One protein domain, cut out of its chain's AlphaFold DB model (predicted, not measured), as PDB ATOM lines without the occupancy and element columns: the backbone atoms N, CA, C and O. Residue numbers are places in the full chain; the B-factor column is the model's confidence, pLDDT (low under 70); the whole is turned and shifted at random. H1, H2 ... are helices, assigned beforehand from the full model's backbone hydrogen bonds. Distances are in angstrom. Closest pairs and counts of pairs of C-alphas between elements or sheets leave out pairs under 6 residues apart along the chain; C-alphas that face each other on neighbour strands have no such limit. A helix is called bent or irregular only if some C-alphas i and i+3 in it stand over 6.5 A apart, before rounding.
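AT A GLANCE: This is residues 2 to 95 of the 205 residues of an uncharacterized protein of Deltaproteobacteria bacterium (UniProt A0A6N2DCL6). Four helices, H1 to H4, pack as a small up-and-down bundle, and the longest of them, H4, runs far out past the others as an arm. Residues 75 to 95, the last part of H4 and the tiny H5, stick out alone at one end. The printed part has 94 residues with five named helices, in the order H1, H2, H3, H4, H5, and no named strand; the class is all helix. The whole is only just loose, close to extended, with a radius of gyration of the C-alphas of 18.3 A, and spans 64 by 21 by 19 A, the arm making the length.

HOW THE PARTS SIT: The longest helix is H4, residues 59 to 87, with a kink of 30 degrees near residue 81. H3, residues 44 to 56, touches residues 59 to 69 of H4, the closest C-alphas being those of Cys 50 and Ala 62, 4.5 A apart. These two form a helical hairpin, at a shallow tilt of 22 degrees, opposite ways. H1, residues 2 to 20, also touches H4, with the closest C-alphas, those of Val 13 and Ile 63, 5.7 A apart, at a shallow tilt of 13 degrees, opposite ways. H2, residues 26 to 36, forms a hairpin with H1, whose residues 12 to 19 touch it; the closest C-alphas are those of Asn 15 and Ala 36, 4.8 A apart. H2 and H3 form a hairpin too, at a shallow tilt of 29 degrees; residues 51 to 56 of H3 touch H2, and the closest C-alphas, those of Leu 29 and Gln 55, are 5.8 A apart. H1 and H3 are close but not clearly touching, with C-alphas 16 and 54 8.0 A apart, while H2 and H4 are apart. H5, residues 90 to 93, touches no helix and meets H4 only through their link. In H1 and H3 every O i to N i+4 pair is within hydrogen-bond range; in H2 5 of 7 and in H4 19 of 25 are, and H5 is too short for such a pair.

IN THESE COORDINATES: H4 is 42.6 A long, from C-alpha 59 at (49.565, 24.957, -29.150) to C-alpha 87 at (44.711, 13.474, 11.538). H1 is 27.3 A long and begins at C-alpha 2 at (37.486, 25.965, -7.840). H3 is 18.5 A, H2 14.7 A and H5 5.1 A long. H2 is irregular, only just: C-alphas 27 and 30 are 6.8 A apart.

THE WHOLE: The two C-alphas farthest apart are those of Pro 25 and Leu 95, at 64.8 A. Without the stretch that stands free, the body spans 35 by 21 by 17 A. The printed part has no cut and no long link. The mean pLDDT of the printed part is 76.0; residue 2 and residues 73 to 95 are under 70.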
ATOM      1  N   LYS A   2      36.859  26.952  -6.918       62.94
ATOM      2  CA  LYS A   2      37.486  25.965  -7.840       62.94
ATOM      3  C   LYS A   2      36.726  25.680  -9.150       62.94
ATOM      4  O   LYS A   2      37.352  25.590 -10.195       62.94
ATOM      5  N   ARG A   3      35.387  25.617  -9.121       76.19
ATOM      6  CA  ARG A   3      34.565  25.438 -10.338       76.19
ATOM      7  C   ARG A   3      34.805  26.551 -11.369       76.19
ATOM      8  O   ARG A   3      35.075  26.253 -12.523       76.19
ATOM      9  N   ARG A   4      34.847  27.807 -10.905       81.88
ATOM     10  CA  ARG A   4      35.165  28.977 -11.741       81.88
ATOM     11  C   ARG A   4      36.588  28.924 -12.308       81.88
ATOM     12  O   ARG A   4      36.804  29.366 -13.425       81.88
ATOM     13  N   ARG A   5      37.557  28.364 -11.568       79.19
ATOM     14  CA  ARG A   5      38.937  28.174 -12.057       79.19
ATOM     15  C   ARG A   5      38.997  27.157 -13.199       79.19
ATOM     16  O   ARG A   5      39.615  27.440 -14.213       79.19
ATOM     17  N   ASN A   6      38.319  26.017 -13.069       79.25
ATOM     18  CA  ASN A   6      38.302  25.003 -14.131       79.25
ATOM     19  C   ASN A   6      37.513  25.466 -15.362       79.25
ATOM     20  O   ASN A   6      37.897  25.146 -16.481       79.25
ATOM     21  N   GLU A   7      36.446  26.243 -15.168       87.12
ATOM     22  CA  GLU A   7      35.722  26.900 -16.265       87.12
ATOM     23  C   GLU A   7      36.637  27.872 -17.028       87.12
ATOM     24  O   GLU A   7      36.709  27.788 -18.248       87.12
ATOM     25  N   ARG A   8      37.430  28.693 -16.323       87.06
ATOM     26  CA  ARG A   8      38.431  29.585 -16.940       87.06
ATOM     27  C   ARG A   8      39.527  28.831 -17.699       87.06
ATOM     28  O   ARG A   8      39.924  29.264 -18.773       87.06
ATOM     29  N   ILE A   9      40.015  27.707 -17.169       83.31
ATOM     30  CA  ILE A   9      41.012  26.877 -17.867       83.31
ATOM     31  C   ILE A   9      40.421  26.298 -19.158       83.31
ATOM     32  O   ILE A   9      41.069  26.352 -20.196       83.31
ATOM     33  N   ARG A  10      39.179  25.797 -19.125       86.31
ATOM     34  CA  ARG A  10      38.496  25.308 -20.337       86.31
ATOM     35  C   ARG A  10      38.301  26.413 -21.367       86.31
ATOM     36  O   ARG A  10      38.594  26.203 -22.534       86.31
ATOM     37  N   GLU A  11      37.877  27.593 -20.925       89.94
ATOM     38  CA  GLU A  11      37.742  28.758 -21.799       89.94
ATOM     39  C   GLU A  11      39.081  29.133 -22.456       89.94
ATOM     40  O   GLU A  11      39.124  29.424 -23.651       89.94
ATOM     41  N   ALA A  12      40.189  29.072 -21.709       84.62
ATOM     42  CA  ALA A  12      41.525  29.308 -22.249       84.62
ATOM     43  C   ALA A  12      41.938  28.238 -23.279       84.62
ATOM     44  O   ALA A  12      42.421  28.594 -24.353       84.62
ATOM     45  N   VAL A  13      41.680  26.953 -23.009       84.56
ATOM     46  CA  VAL A  13      41.910  25.851 -23.966       84.56
ATOM     47  C   VAL A  13      41.122  26.073 -25.259       84.56
ATOM     48  O   VAL A  13      41.693  26.015 -26.348       84.56
ATOM     49  N   ASP A  14      39.832  26.392 -25.155       90.00
ATOM     50  CA  ASP A  14      38.975  26.636 -26.318       90.00
ATOM     51  C   ASP A  14      39.435  27.862 -27.118       90.00
ATOM     52  O   ASP A  14      39.361  27.885 -28.349       90.00
ATOM     53  N   ASN A  15      39.944  28.896 -26.446       88.94
ATOM     54  CA  ASN A  15      40.529  30.051 -27.120       88.94
ATOM     55  C   ASN A  15      41.806  29.689 -27.882       88.94
ATOM     56  O   ASN A  15      41.965  30.135 -29.016       88.94
ATOM     57  N   VAL A  16      42.694  28.891 -27.285       81.75
ATOM     58  CA  VAL A  16      43.950  28.465 -27.917       81.75
ATOM     59  C   VAL A  16      43.677  27.580 -29.137       81.75
ATOM     60  O   VAL A  16      44.190  27.876 -30.213       81.75
ATOM     61  N   ARG A  17      42.763  26.605 -29.037       85.06
ATOM     62  CA  ARG A  17      42.322  25.783 -30.183       85.06
ATOM     63  C   ARG A  17      41.752  26.616 -31.331       85.06
ATOM     64  O   ARG A  17      41.951  26.309 -32.503       85.06
ATOM     65  N   ARG A  18      41.046  27.710 -31.019       89.12
ATOM     66  CA  ARG A  18      40.549  28.645 -32.045       89.12
ATOM     67  C   ARG A  18      41.667  29.405 -32.753       89.12
ATOM     68  O   ARG A  18      41.474  29.775 -33.908       89.12
ATOM     69  N   LEU A  19      42.785  29.681 -32.084       85.69
ATOM     70  CA  LEU A  19      43.949  30.306 -32.718       85.69
ATOM     71  C   LEU A  19      44.675  29.325 -33.630       85.69
ATOM     72  O   LEU A  19      44.981  29.683 -34.765       85.69
ATOM     73  N   GLU A  20      44.870  28.097 -33.157       82.25
ATOM     74  CA  GLU A  20      45.449  27.000 -33.931       82.25
ATOM     75  C   GLU A  20      44.666  26.774 -35.234       82.25
ATOM     76  O   GLU A  20      45.227  26.855 -36.325       82.25
ATOM     77  N   ALA A  21      43.337  26.641 -35.143       87.50
ATOM     78  CA  ALA A  21      42.464  26.443 -36.302       87.50
ATOM     79  C   ALA A  21      42.481  27.605 -37.315       87.50
ATOM     80  O   ALA A  21      42.071  27.436 -38.462       87.50
ATOM     81  N   ARG A  22      42.919  28.801 -36.901       87.25
ATOM     82  CA  ARG A  22      43.004  29.990 -37.761       87.25
ATOM     83  C   ARG A  22      44.357  30.144 -38.450       87.25
ATOM     84  O   ARG A  22      44.471  31.038 -39.283       87.25
ATOM     85  N   GLY A  23      45.359  29.328 -38.108       84.94
ATOM     86  CA  GLY A  23      46.699  29.423 -38.695       84.94
ATOM     87  C   GLY A  23      47.314  30.815 -38.526       84.94
ATOM     88  O   GLY A  23      47.795  31.403 -39.493       84.94
ATOM     89  N   ILE A  24      47.218  31.380 -37.318       79.06
ATOM     90  CA  ILE A  24      47.633  32.762 -37.037       79.06
ATOM     91  C   ILE A  24      49.149  32.919 -37.304       79.06
ATOM     92  O   ILE A  24      49.940  32.147 -36.757       79.06
ATOM     93  N   PRO A  25      49.573  33.929 -38.085       78.19
ATOM     94  CA  PRO A  25      50.985  34.242 -38.312       78.19
ATOM     95  C   PRO A  25      51.760  34.535 -37.019       78.19
ATOM     96  O   PRO A  25      51.221  35.134 -36.086       78.19
ATOM     97  N   LYS A  26      53.048  34.160 -36.967       75.00
ATOM     98  CA  LYS A  26      53.883  34.238 -35.750       75.00
ATOM     99  C   LYS A  26      53.995  35.651 -35.162       75.00
ATOM    100  O   LYS A  26      54.003  35.813 -33.946       75.00
ATOM    101  N   ASP A  27      54.012  36.673 -36.011       80.31
ATOM    102  CA  ASP A  27      54.018  38.093 -35.641       80.31
ATOM    103  C   ASP A  27      52.718  38.547 -34.949       80.31
ATOM    104  O   ASP A  27      52.726  39.505 -34.178       80.31
ATOM    105  N   GLN A  28      51.613  37.823 -35.152       82.31
ATOM    106  CA  GLN A  28      50.309  38.099 -34.541       82.31
ATOM    107  C   GLN A  28      50.011  37.213 -33.317       82.31
ATOM    108  O   GLN A  28      49.048  37.471 -32.584       82.31
ATOM    109  N   LEU A  29      50.846  36.199 -33.044       82.75
ATOM    110  CA  LEU A  29      50.663  35.275 -31.916       82.75
ATOM    111  C   LEU A  29      50.794  35.957 -30.556       82.75
ATOM    112  O   LEU A  29      50.127  35.546 -29.609       82.75
ATOM    113  N   HIS A  30      51.587  37.025 -30.454       80.75
ATOM    114  CA  HIS A  30      51.798  37.717 -29.184       80.75
ATOM    115  C   HIS A  30      50.483  38.278 -28.612       80.75
ATOM    116  O   HIS A  30      50.101  37.975 -27.481       80.75
ATOM    117  N   ASP A  31      49.742  39.054 -29.405       85.94
ATOM    118  CA  ASP A  31      48.484  39.658 -28.962       85.94
ATOM    119  C   ASP A  31      47.331  38.656 -28.918       85.94
ATOM    120  O   ASP A  31      46.492  38.711 -28.009       85.94
ATOM    121  N   ALA A  32      47.295  37.727 -29.876       85.38
ATOM    122  CA  ALA A  32      46.288  36.680 -29.932       85.38
ATOM    123  C   ALA A  32      46.407  35.727 -28.731       85.38
ATOM    124  O   ALA A  32      45.421  35.504 -28.025       85.38
ATOM    125  N   GLY A  33      47.617  35.251 -28.431       83.69
ATOM    126  CA  GLY A  33      47.906  34.381 -27.293       83.69
ATOM    127  C   GLY A  33      47.600  35.042 -25.955       83.69
ATOM    128  O   GLY A  33      46.976  34.439 -25.081       83.69
ATOM    129  N   ARG A  34      47.922  36.334 -25.816       88.69
ATOM    130  CA  ARG A  34      47.637  37.094 -24.592       88.69
ATOM    131  C   ARG A  34      46.135  37.193 -24.314       88.69
ATOM    132  O   ARG A  34      45.719  37.127 -23.159       88.69
ATOM    133  N   LYS A  35      45.321  37.341 -25.367       89.00
ATOM    134  CA  LYS A  35      43.852  37.317 -25.273       89.00
ATOM    135  C   LYS A  35      43.333  35.909 -24.984       89.00
ATOM    136  O   LYS A  35      42.454  35.766 -24.140       89.00
ATOM    137  N   ALA A  36      43.889  34.884 -25.633       86.38
ATOM    138  CA  ALA A  36      43.450  33.505 -25.449       86.38
ATOM    139  C   ALA A  36      43.652  33.000 -24.014       86.38
ATOM    140  O   ALA A  36      42.765  32.348 -23.465       86.38
ATOM    141  N   LEU A  37      44.765  33.381 -23.382       90.50
ATOM    142  CA  LEU A  37      45.117  32.986 -22.015       90.50
ATOM    143  C   LEU A  37      44.602  33.951 -20.932       90.50
ATOM    144  O   LEU A  37      44.856  33.737 -19.746       90.50
ATOM    145  N   ALA A  38      43.868  35.008 -21.297       90.44
ATOM    146  CA  ALA A  38      43.328  35.976 -20.339       90.44
ATOM    147  C   ALA A  38      42.536  35.340 -19.171       90.44
ATOM    148  O   ALA A  38      42.729  35.793 -18.039       90.44
ATOM    149  N   PRO A  39      41.723  34.277 -19.375       89.50
ATOM    150  CA  PRO A  39      40.974  33.647 -18.285       89.50
ATOM    151  C   PRO A  39      41.849  33.065 -17.163       89.50
ATOM    152  O   PRO A  39      41.396  32.972 -16.022       89.50
ATOM    153  N   ILE A  40      43.098  32.689 -17.459       88.25
ATOM    154  CA  ILE A  40      44.025  32.073 -16.495       88.25
ATOM    155  C   ILE A  40      45.131  33.023 -16.020       88.25
ATOM    156  O   ILE A  40      46.034  32.590 -15.313       88.25
ATOM    157  N   ARG A  41      45.061  34.319 -16.354       88.12
ATOM    158  CA  ARG A  41      46.111  35.309 -16.042       88.12
ATOM    159  C   ARG A  41      46.443  35.439 -14.549       88.12
ATOM    160  O   ARG A  41      47.551  35.828 -14.206       88.12
ATOM    161  N   GLU A  42      45.491  35.121 -13.676       86.00
ATOM    162  CA  GLU A  42      45.681  35.114 -12.218       86.00
ATOM    163  C   GLU A  42      46.619  33.979 -11.740       86.00
ATOM    164  O   GLU A  42      47.204  34.080 -10.666       86.00
ATOM    165  N   ASP A  43      46.788  32.903 -12.522       86.25
ATOM    166  CA  ASP A  43      47.753  31.822 -12.267       86.25
ATOM    167  C   ASP A  43      49.053  32.141 -13.024       86.25
ATOM    168  O   ASP A  43      49.304  31.604 -14.100       86.25
ATOM    169  N   HIS A  44      49.843  33.081 -12.490       85.94
ATOM    170  CA  HIS A  44      51.025  33.653 -13.153       85.94
ATOM    171  C   HIS A  44      51.998  32.605 -13.717       85.94
ATOM    172  O   HIS A  44      52.539  32.802 -14.803       85.94
ATOM    173  N   GLU A  45      52.201  31.499 -12.999       87.25
ATOM    174  CA  GLU A  45      53.091  30.413 -13.415       87.25
ATOM    175  C   GLU A  45      52.536  29.661 -14.632       87.25
ATOM    176  O   GLU A  45      53.238  29.492 -15.629       87.25
ATOM    177  N   LEU A  46      51.261  29.254 -14.574       89.38
ATOM    178  CA  LEU A  46      50.590  28.575 -15.685       89.38
ATOM    179  C   LEU A  46      50.495  29.492 -16.906       89.38
ATOM    180  O   LEU A  46      50.762  29.075 -18.028       89.38
ATOM    181  N   TRP A  47      50.143  30.757 -16.679       90.69
ATOM    182  CA  TRP A  47      50.016  31.746 -17.736       90.69
ATOM    183  C   TRP A  47      51.345  31.970 -18.465       90.69
ATOM    184  O   TRP A  47      51.362  31.937 -19.690       90.69
ATOM    185  N   ALA A  48      52.454  32.152 -17.736       86.56
ATOM    186  CA  ALA A  48      53.767  32.381 -18.341       86.56
ATOM    187  C   ALA A  48      54.223  31.186 -19.189       86.56
ATOM    188  O   ALA A  48      54.718  31.375 -20.299       86.56
ATOM    189  N   ARG A  49      53.999  29.965 -18.692       88.94
ATOM    190  CA  ARG A  49      54.362  28.727 -19.389       88.94
ATOM    191  C   ARG A  49      53.555  28.535 -20.672       88.94
ATOM    192  O   ARG A  49      54.132  28.459 -21.751       88.94
ATOM    193  N   CYS A  50      52.223  28.575 -20.580       87.69
ATOM    194  CA  CYS A  50      51.356  28.441 -21.752       87.69
ATOM    195  C   CYS A  50      51.583  29.571 -22.767       87.69
ATOM    196  O   CYS A  50      51.453  29.353 -23.969       87.69
ATOM    197  N   PHE A  51      51.918  30.783 -22.310       88.56
ATOM    198  CA  PHE A  51      52.204  31.897 -23.211       88.56
ATOM    199  C   PHE A  51      53.501  31.686 -24.001       88.56
ATOM    200  O   PHE A  51      53.516  32.006 -25.187       88.56
ATOM    201  N   GLY A  52      54.538  31.105 -23.387       86.56
ATOM    202  CA  GLY A  52      55.763  30.697 -24.084       86.56
ATOM    203  C   GLY A  52      55.471  29.721 -25.226       86.56
ATOM    204  O   GLY A  52      55.765  30.025 -26.379       86.56
ATOM    205  N   HIS A  53      54.754  28.634 -24.929       86.31
ATOM    206  CA  HIS A  53      54.342  27.648 -25.934       86.31
ATOM    207  C   HIS A  53      53.529  28.275 -27.081       86.31
ATOM    208  O   HIS A  53      53.796  28.034 -28.256       86.31
ATOM    209  N   VAL A  54      52.585  29.175 -26.775       85.44
ATOM    210  CA  VAL A  54      51.799  29.876 -27.808       85.44
ATOM    211  C   VAL A  54      52.663  30.792 -28.691       85.44
ATOM    212  O   VAL A  54      52.381  30.913 -29.879       85.44
ATOM    213  N   GLN A  55      53.712  31.428 -28.160       84.06
ATOM    214  CA  GLN A  55      54.639  32.238 -28.969       84.06
ATOM    215  C   GLN A  55      55.515  31.390 -29.897       84.06
ATOM    216  O   GLN A  55      55.898  31.838 -30.984       84.06
ATOM    217  N   GLU A  56      55.827  30.171 -29.473       84.19
ATOM    218  CA  GLU A  56      56.620  29.211 -30.239       84.19
ATOM    219  C   GLU A  56      55.779  28.472 -31.294       84.19
ATOM    220  O   GLU A  56      56.337  27.923 -32.242       84.19
ATOM    221  N   GLY A  57      54.446  28.577 -31.212       80.81
ATOM    222  CA  GLY A  57      53.498  27.868 -32.078       80.81
ATOM    223  C   GLY A  57      53.163  26.460 -31.575       80.81
ATOM    224  O   GLY A  57      52.529  25.687 -32.287       80.81
ATOM    225  N   GLU A  58      53.561  26.133 -30.346       85.31
ATOM    226  CA  GLU A  58      53.362  24.847 -29.677       85.31
ATOM    227  C   GLU A  58      52.002  24.808 -28.962       85.31
ATOM    228  O   GLU A  58      51.896  24.745 -27.736       85.31
ATOM    229  N   PHE A  59      50.914  24.901 -29.727       82.88
ATOM    230  CA  PHE A  59      49.565  24.957 -29.150       82.88
ATOM    231  C   PHE A  59      49.189  23.692 -28.367       82.88
ATOM    232  O   PHE A  59      48.521  23.800 -27.335       82.88
ATOM    233  N   ASP A  60      49.659  22.523 -28.807       76.56
ATOM    234  CA  ASP A  60      49.432  21.242 -28.134       76.56
ATOM    235  C   ASP A  60      50.030  21.212 -26.723       76.56
ATOM    236  O   ASP A  60      49.353  20.801 -25.778       76.56
ATOM    237  N   GLU A  61      51.254  21.719 -26.550       82.62
ATOM    238  CA  GLU A  61      51.924  21.784 -25.243       82.62
ATOM    239  C   GLU A  61      51.213  22.771 -24.306       82.62
ATOM    240  O   GLU A  61      50.936  22.461 -23.143       82.62
ATOM    241  N   ALA A  62      50.785  23.926 -24.833       79.81
ATOM    242  CA  ALA A  62      49.988  24.885 -24.069       79.81
ATOM    243  C   ALA A  62      48.664  24.273 -23.568       79.81
ATOM    244  O   ALA A  62      48.259  24.514 -22.424       79.81
ATOM    245  N   ILE A  63      47.980  23.488 -24.409       79.88
ATOM    246  CA  ILE A  63      46.746  22.773 -24.050       79.88
ATOM    247  C   ILE A  63      47.038  21.679 -23.023       79.88
ATOM    248  O   ILE A  63      46.311  21.570 -22.030       79.88
ATOM    249  N   TRP A  64      48.100  20.903 -23.227       85.38
ATOM    250  CA  TRP A  64      48.494  19.827 -22.328       85.38
ATOM    251  C   TRP A  64      48.757  20.343 -20.908       85.38
ATOM    252  O   TRP A  64      48.186  19.810 -19.953       85.38
ATOM    253  N   ASP A  65      49.513  21.431 -20.754       83.25
ATOM    254  CA  ASP A  65      49.785  22.052 -19.451       83.25
ATOM    255  C   ASP A  65      48.505  22.516 -18.740       83.25
ATOM    256  O   ASP A  65      48.316  22.294 -17.534       83.25
ATOM    257  N   MET A  66      47.582  23.130 -19.487       83.56
ATOM    258  CA  MET A  66      46.278  23.550 -18.969       83.56
ATOM    259  C   MET A  66      45.449  22.352 -18.485       83.56
ATOM    260  O   MET A  66      44.857  22.398 -17.399       83.56
ATOM    261  N   GLU A  67      45.432  21.253 -19.242       85.50
ATOM    262  CA  GLU A  67      44.730  20.028 -18.862       85.50
ATOM    263  C   GLU A  67      45.359  19.343 -17.644       85.50
ATOM    264  O   GLU A  67      44.632  18.926 -16.735       85.50
ATOM    265  N   GLN A  68      46.692  19.262 -17.570       84.56
ATOM    266  CA  GLN A  68      47.394  18.726 -16.400       84.56
ATOM    267  C   GLN A  68      47.076  19.539 -15.149       84.56
ATOM    268  O   GLN A  68      46.747  18.979 -14.099       84.56
ATOM    269  N   ARG A  69      47.076  20.872 -15.259       82.94
ATOM    270  CA  ARG A  69      46.731  21.755 -14.143       82.94
ATOM    271  C   ARG A  69      45.281  21.578 -13.694       82.94
ATOM    272  O   ARG A  69      45.007  21.575 -12.489       82.94
ATOM    273  N   ALA A  70      44.357  21.384 -14.635       80.12
ATOM    274  CA  ALA A  70      42.968  21.070 -14.320       80.12
ATOM    275  C   ALA A  70      42.844  19.735 -13.559       80.12
ATOM    276  O   ALA A  70      42.125  19.689 -12.556       80.12
ATOM    277  N   ARG A  71      43.589  18.690 -13.957       77.38
ATOM    278  CA  ARG A  71      43.617  17.370 -13.288       77.38
ATOM    279  C   ARG A  71      44.247  17.420 -11.892       77.38
ATOM    280  O   ARG A  71      43.674  16.911 -10.931       77.38
ATOM    281  N   GLN A  72      45.362  18.128 -11.734       74.00
ATOM    282  CA  GLN A  72      46.010  18.300 -10.430       74.00
ATOM    283  C   GLN A  72      45.090  19.025  -9.427       74.00
ATOM    284  O   GLN A  72      45.097  18.746  -8.226       74.00
ATOM    285  N   SER A  73      44.243  19.940  -9.915       64.50
ATOM    286  CA  SER A  73      43.264  20.642  -9.079       64.50
ATOM    287  C   SER A  73      42.124  19.745  -8.568       64.50
ATOM    288  O   SER A  73      41.556  20.045  -7.507       64.50
ATOM    289  N   SER A  74      41.800  18.656  -9.284       57.53
ATOM    290  CA  SER A  74      40.811  17.657  -8.854       57.53
ATOM    291  C   SER A  74      41.365  16.680  -7.812       57.53
ATOM    292  O   SER A  74      40.640  16.354  -6.871       57.53
ATOM    293  N   ASP A  75      42.645  16.305  -7.888       49.97
ATOM    294  CA  ASP A  75      43.231  15.297  -6.987       49.97
ATOM    295  C   ASP A  75      43.431  15.805  -5.551       49.97
ATOM    296  O   ASP A  75      43.206  15.075  -4.585       49.97
ATOM    297  N   LEU A  76      43.718  17.098  -5.366       50.25
ATOM    298  CA  LEU A  76      43.834  17.712  -4.032       50.25
ATOM    299  C   LEU A  76      42.531  17.664  -3.206       50.25
ATOM    300  O   LEU A  76      42.566  17.884  -1.995       50.25
ATOM    301  N   TRP A  77      41.370  17.390  -3.818       46.84
ATOM    302  CA  TRP A  77      40.107  17.231  -3.084       46.84
ATOM    303  C   TRP A  77      39.898  15.809  -2.549       46.84
ATOM    304  O   TRP A  77      39.301  15.657  -1.482       46.84
ATOM    305  N   PHE A  78      40.439  14.792  -3.227       48.91
ATOM    306  CA  PHE A  78      40.439  13.418  -2.717       48.91
ATOM    307  C   PHE A  78      41.304  13.315  -1.458       48.91
ATOM    308  O   PHE A  78      40.858  12.787  -0.442       48.91
ATOM    309  N   TYR A  79      42.481  13.944  -1.471       47.34
ATOM    310  CA  TYR A  79      43.346  13.994  -0.294       47.34
ATOM    311  C   TYR A  79      42.760  14.866   0.828       47.34
ATOM    312  O   TYR A  79      42.765  14.451   1.980       47.34
ATOM    313  N   GLY A  80      42.167  16.028   0.527       47.88
ATOM    314  CA  GLY A  80      41.640  16.937   1.558       47.88
ATOM    315  C   GLY A  80      40.428  16.419   2.349       47.88
ATOM    316  O   GLY A  80      40.276  16.771   3.517       47.88
ATOM    317  N   LYS A  81      39.570  15.578   1.751       47.03
ATOM    318  CA  LYS A  81      38.423  14.973   2.458       47.03
ATOM    319  C   LYS A  81      38.740  13.645   3.147       47.03
ATOM    320  O   LYS A  81      38.059  13.322   4.113       47.03
ATOM    321  N   LEU A  82      39.771  12.919   2.706       50.91
ATOM    322  CA  LEU A  82      40.267  11.741   3.425       50.91
ATOM    323  C   LEU A  82      41.237  12.096   4.563       50.91
ATOM    324  O   LEU A  82      41.223  11.424   5.589       50.91
ATOM    325  N   LEU A  83      42.058  13.144   4.428       50.91
ATOM    326  CA  LEU A  83      43.126  13.440   5.396       50.91
ATOM    327  C   LEU A  83      42.637  14.069   6.709       50.91
ATOM    328  O   LEU A  83      43.249  13.833   7.748       50.91
ATOM    329  N   LEU A  84      41.539  14.836   6.708       51.84
ATOM    330  CA  LEU A  84      41.037  15.470   7.937       51.84
ATOM    331  C   LEU A  84      40.574  14.474   9.024       51.84
ATOM    332  O   LEU A  84      40.943  14.681  10.179       51.84
ATOM    333  N   PRO A  85      39.830  13.389   8.719       51.66
ATOM    334  CA  PRO A  85      39.540  12.360   9.723       51.66
ATOM    335  C   PRO A  85      40.759  11.479  10.066       51.66
ATOM    336  O   PRO A  85      40.800  10.904  11.151       51.66
ATOM    337  N   LEU A  86      41.778  11.401   9.199       49.31
ATOM    338  CA  LEU A  86      43.026  10.661   9.461       49.31
ATOM    339  C   LEU A  86      43.938  11.359  10.489       49.31
ATOM    340  O   LEU A  86      44.595  10.682  11.277       49.31
ATOM    341  N   LEU A  87      43.937  12.696  10.553       52.22
ATOM    342  CA  LEU A  87      44.711  13.474  11.538       52.22
ATOM    343  C   LEU A  87      44.248  13.277  12.992       52.22
ATOM    344  O   LEU A  87      45.062  13.402  13.903       52.22
ATOM    345  N   GLY A  88      42.984  12.905  13.218       55.31
ATOM    346  CA  GLY A  88      42.472  12.545  14.547       55.31
ATOM    347  C   GLY A  88      42.820  11.118  15.001       55.31
ATOM    348  O   GLY A  88      42.799  10.838  16.195       55.31
ATOM    349  N   LEU A  89      43.173  10.223  14.069       51.97
ATOM    350  CA  LEU A  89      43.525   8.816  14.333       51.97
ATOM    351  C   LEU A  89      45.044   8.567  14.408       51.97
ATOM    352  O   LEU A  89      45.485   7.497  14.832       51.97
ATOM    353  N   LEU A  90      45.855   9.558  14.036       48.59
ATOM    354  CA  LEU A  90      47.316   9.480  13.984       48.59
ATOM    355  C   LEU A  90      48.027   9.203  15.329       48.59
ATOM    356  O   LEU A  90      48.992   8.440  15.299       48.59
ATOM    357  N   PRO A  91      47.580   9.680  16.512       52.81
ATOM    358  CA  PRO A  91      48.226   9.272  17.762       52.81
ATOM    359  C   PRO A  91      47.918   7.817  18.162       52.81
ATOM    360  O   PRO A  91      48.705   7.224  18.892       52.81
ATOM    361  N   MET A  92      46.836   7.202  17.655       48.84
ATOM    362  CA  MET A  92      46.555   5.776  17.900       48.84
ATOM    363  C   MET A  92      47.216   4.844  16.873       48.84
ATOM    364  O   MET A  92      47.593   3.728  17.220       48.84
ATOM    365  N   LEU A  93      47.439   5.296  15.633       47.78
ATOM    366  CA  LEU A  93      48.189   4.531  14.627       47.78
ATOM    367  C   LEU A  93      49.713   4.595  14.823       47.78
ATOM    368  O   LEU A  93      50.399   3.658  14.424       47.78
ATOM    369  N   ALA A  94      50.259   5.614  15.495       46.16
ATOM    370  CA  ALA A  94      51.692   5.682  15.806       46.16
ATOM    371  C   ALA A  94      52.191   4.523  16.699       46.16
ATOM    372  O   ALA A  94      53.357   4.154  16.615       46.16
ATOM    373  N   LEU A  95      51.315   3.894  17.493       48.03
ATOM    374  CA  LEU A  95      51.644   2.682  18.261       48.03
ATOM    375  C   LEU A  95      51.526   1.384  17.442       48.03
ATOM    376  O   LEU A  95      52.095   0.368  17.829       48.03
TER     377      LEU A  95